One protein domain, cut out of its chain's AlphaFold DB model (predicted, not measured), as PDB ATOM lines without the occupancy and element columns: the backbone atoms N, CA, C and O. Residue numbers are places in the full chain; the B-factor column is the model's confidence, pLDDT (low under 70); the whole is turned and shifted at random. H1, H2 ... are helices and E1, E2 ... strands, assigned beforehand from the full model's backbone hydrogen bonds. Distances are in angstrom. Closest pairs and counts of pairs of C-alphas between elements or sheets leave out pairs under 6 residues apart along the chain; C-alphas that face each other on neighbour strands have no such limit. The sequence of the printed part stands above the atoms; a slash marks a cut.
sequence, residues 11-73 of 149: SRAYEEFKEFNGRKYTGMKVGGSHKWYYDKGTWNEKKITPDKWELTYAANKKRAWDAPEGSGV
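Overview. This is residues 11 to 73 of the 149 residues of an uncharacterized protein of Nitrososphaeraceae archaeon (UniProt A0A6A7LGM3). Picture a long, narrow two-stranded arm, the hairpin of E4 and E5, which bends where E5 runs on into E6 and is continued by the short pair E3 and E6. Beyond that pair, two unnamed stretches, residues 26 to 35 and 64 to 73, lead away from the arm, and the first of them joins it to a small separate hairpin, E1 and E2, with the one-turn helix H1 just before it in the chain. The printed part has 63 residues with one named helix and six named strands in the order H1, E1, E2, E3, E4, E5, E6, and the strands form three antiparallel sheets of two, E4 - E5, E3 - E6 and E1 - E2. The class is mostly strand, though under half of the residues, 31, are in named elements. The whole is extended and flat, with a radius of gyration of the C-alphas of 18.0 A and spans of 49 by 31 by 17 A.

Along the chain. Find C-alpha 42 at (147.093, -20.050, 145.204); from there E4, residues 42 to 49, runs 22.1 A to C-alpha 49 at (148.648, -14.689, 166.594). E5, residues 52 to 58, comes back over 20.0 A. Look next at E3, residues 36 to 38, 6.3 A long, and E6, residues 61 to 63, 6.9 A long, which ends at C-alpha 63 at (146.381, -8.555, 129.898). E1, residues 18 to 20, is 7.0 A long, E2, residues 23 to 25, 6.6 A, and H1, residues 12 to 15, 5.5 A.

Arrangement. E4 and E5 are a hairpin, antiparallel at 166 degrees; look for N 44 and O 56, 2.9 A apart and within hydrogen-bond range, and N 56 and O 44, 2.8 A. E5 runs on into E6 across a break of 2 residues, at 57 degrees. E6 is antiparallel to E3 at 155 degrees, and N 62 and O 37 are within hydrogen-bond range at 3.0 A. E1 and E2 are the other hairpin, antiparallel at 143 degrees, with N 18 and O 25 within hydrogen-bond range at 2.8 A. E2 is apart from E3, and H1 is apart from E2, E3, E4, E5 and E6. H1 is too short for a pair of O i and N i+4, while its one O i to N i+3 pair is within range.

Size, cuts and confidence. The two C-alphas farthest apart are those of Arg 12 and Pro 50, 51.5 A, while the first and last printed C-alphas, of Ser 11 and Val 73, are 9.4 A apart. The printed part has no cut, and no link is long; the link from E2 to E3, 10 residues, is short, and the others are tight. The mean pLDDT of the printed part is 85.1, and residues 11 to 14 are under 70.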
ATOM      1  N   SER A  11     160.006   3.125 120.927       51.28
ATOM      2  CA  SER A  11     159.513   3.018 122.309       51.28
ATOM      3  C   SER A  11     159.263   4.374 123.002       51.28
ATOM      4  O   SER A  11     159.136   4.442 124.231       51.28
ATOM      5  N   ARG A  12     159.229   5.481 122.242       54.19
ATOM      6  CA  ARG A  12     159.347   6.844 122.789       54.19
ATOM      7  C   ARG A  12     158.164   7.236 123.675       54.19
ATOM      8  O   ARG A  12     158.392   7.637 124.809       54.19
ATOM      9  N   ALA A  13     156.921   6.988 123.265       62.47
ATOM     10  CA  ALA A  13     155.737   7.461 123.997       62.47
ATOM     11  C   ALA A  13     155.579   6.893 125.430       62.47
ATOM     12  O   ALA A  13     155.050   7.558 126.334       62.47
ATOM     13  N   TYR A  14     156.023   5.655 125.680       65.25
ATOM     14  CA  TYR A  14     155.944   5.043 127.013       65.25
ATOM     15  C   TYR A  14     157.034   5.587 127.945       65.25
ATOM     16  O   TYR A  14     156.730   6.021 129.061       65.25
ATOM     17  N   GLU A  15     158.279   5.615 127.468       74.25
ATOM     18  CA  GLU A  15     159.441   6.105 128.223       74.25
ATOM     19  C   GLU A  15     159.550   7.638 128.248       74.25
ATOM     20  O   GLU A  15     160.344   8.189 129.005       74.25
ATOM     21  N   GLU A  16     158.724   8.343 127.473       81.00
ATOM     22  CA  GLU A  16     158.623   9.797 127.495       81.00
ATOM     23  C   GLU A  16     158.306  10.312 128.899       81.00
ATOM     24  O   GLU A  16     157.387   9.824 129.578       81.00
ATOM     25  N   PHE A  17     159.059  11.337 129.302       84.31
ATOM     26  CA  PHE A  17     158.806  12.078 130.525       84.31
ATOM     27  C   PHE A  17     157.448  12.779 130.449       84.31
ATOM     28  O   PHE A  17     157.130  13.479 129.493       84.31
ATOM     29  N   LYS A  18     156.665  12.580 131.499       88.44
ATOM     30  CA  LYS A  18     155.341  13.151 131.746       88.44
ATOM     31  C   LYS A  18     155.408  13.951 133.044       88.44
ATOM     32  O   LYS A  18     156.309  13.717 133.848       88.44
ATOM     33  N   GLU A  19     154.463  14.855 133.270       88.25
ATOM     34  CA  GLU A  19     154.401  15.676 134.485       88.25
ATOM     35  C   GLU A  19     153.024  15.568 135.150       88.25
ATOM     36  O   GLU A  19     152.001  15.555 134.468       88.25
ATOM     37  N   PHE A  20     153.003  15.454 136.478       86.94
ATOM     38  CA  PHE A  20     151.786  15.474 137.288       86.94
ATOM     39  C   PHE A  20     152.086  16.137 138.637       86.94
ATOM     40  O   PHE A  20     153.015  15.717 139.329       86.94
ATOM     41  N   ASN A  21     151.337  17.187 138.996       85.75
ATOM     42  CA  ASN A  21     151.546  17.992 140.211       85.75
ATOM     43  C   ASN A  21     153.021  18.402 140.429       85.75
ATOM     44  O   ASN A  21     153.575  18.225 141.514       85.75
ATOM     45  N   GLY A  22     153.689  18.879 139.369       86.19
ATOM     46  CA  GLY A  22     155.092  19.316 139.403       86.19
ATOM     47  C   GLY A  22     156.135  18.190 139.475       86.19
ATOM     48  O   GLY A  22     157.330  18.463 139.582       86.19
ATOM     49  N   ARG A  23     155.726  16.913 139.424       84.62
ATOM     50  CA  ARG A  23     156.635  15.755 139.453       84.62
ATOM     51  C   ARG A  23     156.742  15.108 138.075       84.62
ATOM     52  O   ARG A  23     155.733  14.739 137.475       84.62
ATOM     53  N   LYS A  24     157.978  14.916 137.600       87.50
ATOM     54  CA  LYS A  24     158.263  14.198 136.348       87.50
ATOM     55  C   LYS A  24     158.244  12.683 136.552       87.50
ATOM     56  O   LYS A  24     158.806  12.185 137.525       87.50
ATOM     57  N   TYR A  25     157.647  11.942 135.620       86.69
ATOM     58  CA  TYR A  25     157.555  10.480 135.668       86.69
ATOM     59  C   TYR A  25     157.523   9.852 134.263       86.69
ATOM     60  O   TYR A  25     157.294  10.544 133.277       86.69
ATOM     61  N   THR A  26     157.749   8.539 134.155       83.75
ATOM     62  CA  THR A  26     157.654   7.778 132.891       83.75
ATOM     63  C   THR A  26     156.685   6.601 133.026       83.75
ATOM     64  O   THR A  26     156.259   6.243 134.129       83.75
ATOM     65  N   GLY A  27     156.321   5.986 131.900       84.00
ATOM     66  CA  GLY A  27     155.377   4.876 131.833       84.00
ATOM     67  C   GLY A  27     153.941   5.314 131.540       84.00
ATOM     68  O   GLY A  27     153.701   6.254 130.780       84.00
ATOM     69  N   MET A  28     152.971   4.593 132.109       84.81
ATOM     70  CA  MET A  28     151.541   4.817 131.863       84.81
ATOM     71  C   MET A  28     151.083   6.200 132.350       84.81
ATOM     72  O   MET A  28     151.442   6.612 133.448       84.81
ATOM     73  N   LYS A  29     150.270   6.909 131.555       85.25
ATOM     74  CA  LYS A  29     149.712   8.224 131.924       85.25
ATOM     75  C   LYS A  29     148.777   8.122 133.147       85.25
ATOM     76  O   LYS A  29     148.079   7.118 133.295       85.25
ATOM     77  N   VAL A  30     148.750   9.158 133.997       85.62
ATOM     78  CA  VAL A  30     147.797   9.260 135.122       85.62
ATOM     79  C   VAL A  30     146.366   9.244 134.567       85.62
ATOM     80  O   VAL A  30     146.114   9.813 133.508       85.62
ATOM     81  N   GLY A  31     145.455   8.537 135.243       86.88
ATOM     82  CA  GLY A  31     144.086   8.271 134.770       86.88
ATOM     83  C   GLY A  31     143.958   7.062 133.835       86.88
ATOM     84  O   GLY A  31     142.853   6.604 133.561       86.88
ATOM     85  N   GLY A  32     145.073   6.496 133.368       80.19
ATOM     86  CA  GLY A  32     145.065   5.263 132.592       80.19
ATOM     87  C   GLY A  32     144.701   4.036 133.439       80.19
ATOM     88  O   GLY A  32     145.155   3.894 134.574       80.19
ATOM     89  N   SER A  33     143.930   3.109 132.866       81.81
ATOM     90  CA  SER A  33     143.503   1.875 133.539       81.81
ATOM     91  C   SER A  33     144.063   0.618 132.875       81.81
ATOM     92  O   SER A  33     144.095   0.513 131.649       81.81
ATOM     93  N   HIS A  34     144.440  -0.377 133.676       79.06
ATOM     94  CA  HIS A  34     144.706  -1.725 133.186       79.06
ATOM     95  C   HIS A  34     143.707  -2.708 133.783       79.06
ATOM     96  O   HIS A  34     143.465  -2.692 134.988       79.06
ATOM     97  N   LYS A  35     143.223  -3.629 132.948       87.56
ATOM     98  CA  LYS A  35     142.475  -4.803 133.387       87.56
ATOM     99  C   LYS A  35     143.317  -6.054 133.151       87.56
ATOM    100  O   LYS A  35     143.850  -6.258 132.056       87.56
ATOM    101  N   TRP A  36     143.445  -6.867 134.192       79.94
ATOM    102  CA  TRP A  36     144.197  -8.118 134.183       79.94
ATOM    103  C   TRP A  36     143.267  -9.260 134.561       79.94
ATOM    104  O   TRP A  36     142.455  -9.108 135.473       79.94
ATOM    105  N   TYR A  37     143.427 -10.395 133.888       81.88
ATOM    106  CA  TYR A  37     142.870 -11.659 134.345       81.88
ATOM    107  C   TYR A  37     144.013 -12.459 134.956       81.88
ATOM    108  O   TYR A  37     145.061 -12.649 134.330       81.88
ATOM    109  N   TYR A  38     143.833 -12.832 136.216       81.88
ATOM    110  CA  TYR A  38     144.731 -13.742 136.905       81.88
ATOM    111  C   TYR A  38     144.256 -15.160 136.621       81.88
ATOM    112  O   TYR A  38     143.052 -15.425 136.662       81.88
ATOM    113  N   ASP A  39     145.199 -16.052 136.343       87.31
ATOM    114  CA  ASP A  39     144.913 -17.481 136.302       87.31
ATOM    115  C   ASP A  39     144.530 -17.964 137.710       87.31
ATOM    116  O   ASP A  39     144.494 -17.190 138.676       87.31
ATOM    117  N   LYS A  40     144.265 -19.266 137.858       89.12
ATOM    118  CA  LYS A  40     144.027 -19.864 139.173       89.12
ATOM    119  C   LYS A  40     145.231 -19.602 140.085       89.12
ATOM    120  O   LYS A  40     146.269 -20.248 139.961       89.12
ATOM    121  N   GLY A  41     145.072 -18.641 140.988       88.81
ATOM    122  CA  GLY A  41     146.067 -18.304 141.988       88.81
ATOM    123  C   GLY A  41     145.945 -19.174 143.226       88.81
ATOM    124  O   GLY A  41     144.855 -19.634 143.566       88.81
ATOM    125  N   THR A  42     147.062 -19.356 143.917       91.25
ATOM    126  CA  THR A  42     147.093 -20.050 145.204       91.25
ATOM    127  C   THR A  42     147.178 -19.016 146.313       91.25
ATOM    128  O   THR A  42     148.107 -18.209 146.331       91.25
ATOM    129  N   TRP A  43     146.206 -19.047 147.222       91.94
ATOM    130  CA  TRP A  43     146.167 -18.250 148.443       91.94
ATOM    131  C   TRP A  43     146.534 -19.154 149.616       91.94
ATOM    132  O   TRP A  43     145.826 -20.126 149.875       91.94
ATOM    133  N   ASN A  44     147.635 -18.856 150.301       92.88
ATOM    134  CA  ASN A  44     148.032 -19.578 151.507       92.88
ATOM    135  C   ASN A  44     148.140 -18.598 152.661       92.88
ATOM    136  O   ASN A  44     148.872 -17.612 152.564       92.88
ATOM    137  N   GLU A  45     147.477 -18.914 153.763       93.94
ATOM    138  CA  GLU A  45     147.524 -18.119 154.979       93.94
ATOM    139  C   GLU A  45     147.810 -18.993 156.193       93.94
ATOM    140  O   GLU A  45     147.435 -20.165 156.259       93.94
ATOM    141  N   LYS A  46     148.506 -18.411 157.164       93.50
ATOM    142  CA  LYS A  46     148.854 -19.069 158.416       93.50
ATOM    143  C   LYS A  46     148.582 -18.122 159.568       93.50
ATOM    144  O   LYS A  46     149.122 -17.018 159.608       93.50
ATOM    145  N   LYS A  47     147.781 -18.567 160.535       87.44
ATOM    146  CA  LYS A  47     147.554 -17.808 161.763       87.44
ATOM    147  C   LYS A  47     148.833 -17.803 162.591       87.44
ATOM    148  O   LYS A  47     149.362 -18.866 162.908       87.44
ATOM    149  N   ILE A  48     149.326 -16.616 162.927       93.88
ATOM    150  CA  ILE A  48     150.549 -16.432 163.719       93.88
ATOM    151  C   ILE A  48     150.202 -15.987 165.142       93.88
ATOM    152  O   ILE A  48     150.803 -16.466 166.099       93.88
ATOM    153  N   THR A  49     149.207 -15.111 165.296       84.12
ATOM    154  CA  THR A  49     148.648 -14.689 166.594       84.12
ATOM    155  C   THR A  49     147.117 -14.570 166.479       84.12
ATOM    156  O   THR A  49     146.592 -14.746 165.374       84.12
ATOM    157  N   PRO A  50     146.361 -14.305 167.568       87.12
ATOM    158  CA  PRO A  50     144.900 -14.175 167.511       87.12
ATOM    159  C   PRO A  50     144.390 -13.272 166.381       87.12
ATOM    160  O   PRO A  50     143.472 -13.689 165.670       87.12
ATOM    161  N   ASP A  51     145.077 -12.152 166.146       87.00
ATOM    162  CA  ASP A  51     144.679 -11.107 165.192       87.00
ATOM    163  C   ASP A  51     145.685 -10.912 164.045       87.00
ATOM    164  O   ASP A  51     145.582  -9.964 163.271       87.00
ATOM    165  N   LYS A  52     146.683 -11.800 163.917       80.00
ATOM    166  CA  LYS A  52     147.714 -11.709 162.875       80.00
ATOM    167  C   LYS A  52     147.829 -13.001 162.089       80.00
ATOM    168  O   LYS A  52     148.090 -14.069 162.647       80.00
ATOM    169  N   TRP A  53     147.739 -12.862 160.776       93.50
ATOM    170  CA  TRP A  53     147.982 -13.924 159.815       93.50
ATOM    171  C   TRP A  53     149.135 -13.528 158.899       93.50
ATOM    172  O   TRP A  53     149.290 -12.364 158.537       93.50
ATOM    173  N   GLU A  54     149.959 -14.503 158.551       91.81
ATOM    174  CA  GLU A  54     150.859 -14.403 157.411       91.81
ATOM    175  C   GLU A  54     150.115 -14.881 156.169       91.81
ATOM    176  O   GLU A  54     149.337 -15.833 156.244       91.81
ATOM    177  N   LEU A  55     150.349 -14.222 155.038       93.88
ATOM    178  CA  LEU A  55     149.638 -14.464 153.795       93.88
ATOM    179  C   LEU A  55     150.603 -14.465 152.610       93.88
ATOM    180  O   LEU A  55     151.458 -13.589 152.488       93.88
ATOM    181  N   THR A  56     150.376 -15.385 151.674       94.06
ATOM    182  CA  THR A  56     150.979 -15.369 150.340       94.06
ATOM    183  C   THR A  56     149.926 -15.612 149.265       94.06
ATOM    184  O   THR A  56     149.020 -16.430 149.427       94.06
ATOM    185  N   TYR A  57     150.068 -14.911 148.141       93.62
ATOM    186  CA  TYR A  57     149.272 -15.134 146.940       93.62
ATOM    187  C   TYR A  57     150.181 -15.155 145.712       93.62
ATOM    188  O   TYR A  57     150.964 -14.226 145.503       93.62
ATOM    189  N   ALA A  58     150.069 -16.200 144.894       93.75
ATOM    190  CA  ALA A  58     150.838 -16.346 143.663       93.75
ATOM    191  C   ALA A  58     149.937 -16.781 142.508       93.75
ATOM    192  O   ALA A  58     149.140 -17.708 142.644       93.75
ATOM    193  N   ALA A  59     150.080 -16.105 141.371       93.62
ATOM    194  CA  ALA A  59     149.345 -16.386 140.147       93.62
ATOM    195  C   ALA A  59     150.076 -15.791 138.941       93.62
ATOM    196  O   ALA A  59     150.648 -14.697 139.026       93.62
ATOM    197  N   ASN A  60     149.982 -16.473 137.803       92.38
ATOM    198  CA  ASN A  60     150.267 -15.856 136.516       92.38
ATOM    199  C   ASN A  60     149.108 -14.927 136.134       92.38
ATOM    200  O   ASN A  60     147.966 -15.112 136.561       92.38
ATOM    201  N   LYS A  61     149.409 -13.891 135.351       90.56
ATOM    202  CA  LYS A  61     148.401 -12.943 134.872       90.56
ATOM    203  C   LYS A  61     148.645 -12.590 133.416       90.56
ATOM    204  O   LYS A  61     149.792 -12.423 133.000       90.56
ATOM    205  N   LYS A  62     147.559 -12.378 132.678       90.88
ATOM    206  CA  LYS A  62     147.578 -11.902 131.292       90.88
ATOM    207  C   LYS A  62     146.775 -10.609 131.173       90.88
ATOM    208  O   LYS A  62     145.833 -10.364 131.935       90.88
ATOM    209  N   ARG A  63     147.180  -9.737 130.242       87.50
ATOM    210  CA  ARG A  63     146.381  -8.555 129.898       87.50
ATOM    211  C   ARG A  63     145.019  -9.011 129.379       87.50
ATOM    212  O   ARG A  63     144.936 -10.016 128.680       87.50
ATOM    213  N   ALA A  64     143.973  -8.250 129.692       89.44
ATOM    214  CA  ALA A  64     142.651  -8.495 129.118       89.44
ATOM    215  C   ALA A  64     142.626  -8.327 127.587       89.44
ATOM    216  O   ALA A  64     141.802  -8.947 126.924       89.44
ATOM    217  N   TRP A  65     143.543  -7.520 127.049       87.56
ATOM    218  CA  TRP A  65     143.713  -7.256 125.624       87.56
ATOM    219  C   TRP A  65     145.195  -7.221 125.284       87.56
ATOM    220  O   TRP A  65     146.020  -6.876 126.140       87.56
ATOM    221  N   ASP A  66     145.530  -7.547 124.042       87.06
ATOM    222  CA  ASP A  66     146.911  -7.478 123.592       87.06
ATOM    223  C   ASP A  66     147.435  -6.042 123.667       87.06
ATOM    224  O   ASP A  66     146.709  -5.058 123.494       87.06
ATOM    225  N   ALA A  67     148.708  -5.926 124.034       83.31
ATOM    226  CA  ALA A  67     149.355  -4.633 124.120       83.31
ATOM    227  C   ALA A  67     149.554  -4.086 122.695       83.31
ATOM    228  O   ALA A  67     149.950  -4.860 121.822       83.31
ATOM    229  N   PRO A  68     149.332  -2.781 122.452       85.69
ATOM    230  CA  PRO A  68     149.724  -2.157 121.197       85.69
ATOM    231  C   PRO A  68     151.177  -2.470 120.843       85.69
ATOM    232  O   PRO A  68     152.025  -2.595 121.737       85.69
ATOM    233  N   GLU A  69     151.469  -2.566 119.551       83.62
ATOM    234  CA  GLU A  69     152.829  -2.797 119.077       83.62
ATOM    235  C   GLU A  69     153.783  -1.712 119.609       83.62
ATOM    236  O   GLU A  69     153.426  -0.538 119.714       83.62
ATOM    237  N   GLY A  70     154.975  -2.125 120.045       80.31
ATOM    238  CA  GLY A  70     155.960  -1.232 120.669       80.31
ATOM    239  C   GLY A  70     155.623  -0.761 122.094       80.31
ATOM    240  O   GLY A  70     156.369   0.039 122.658       80.31
ATOM    241  N   SER A  71     154.533  -1.239 122.706       80.75
ATOM    242  CA  SER A  71     154.136  -0.849 124.065       80.75
ATOM    243  C   SER A  71     154.492  -1.885 125.137       80.75
ATOM    244  O   SER A  71     154.685  -3.072 124.878       80.75
ATOM    245  N   GLY A  72     154.527  -1.431 126.391       83.69
ATOM    246  CA  GLY A  72     154.875  -2.267 127.538       83.69
ATOM    247  C   GLY A  72     156.367  -2.247 127.851       83.69
ATOM    248  O   GLY A  72     157.143  -1.507 127.255       83.69
ATOM    249  N   VAL A  73     156.752  -3.026 128.858       88.19
ATOM    250  CA  VAL A  73     158.155  -3.145 129.261       88.19
ATOM    251  C   VAL A  73     158.788  -4.409 128.694       88.19
ATOM    252  O   VAL A  73     158.074  -5.392 128.485       88.19
TER     253      VAL A  73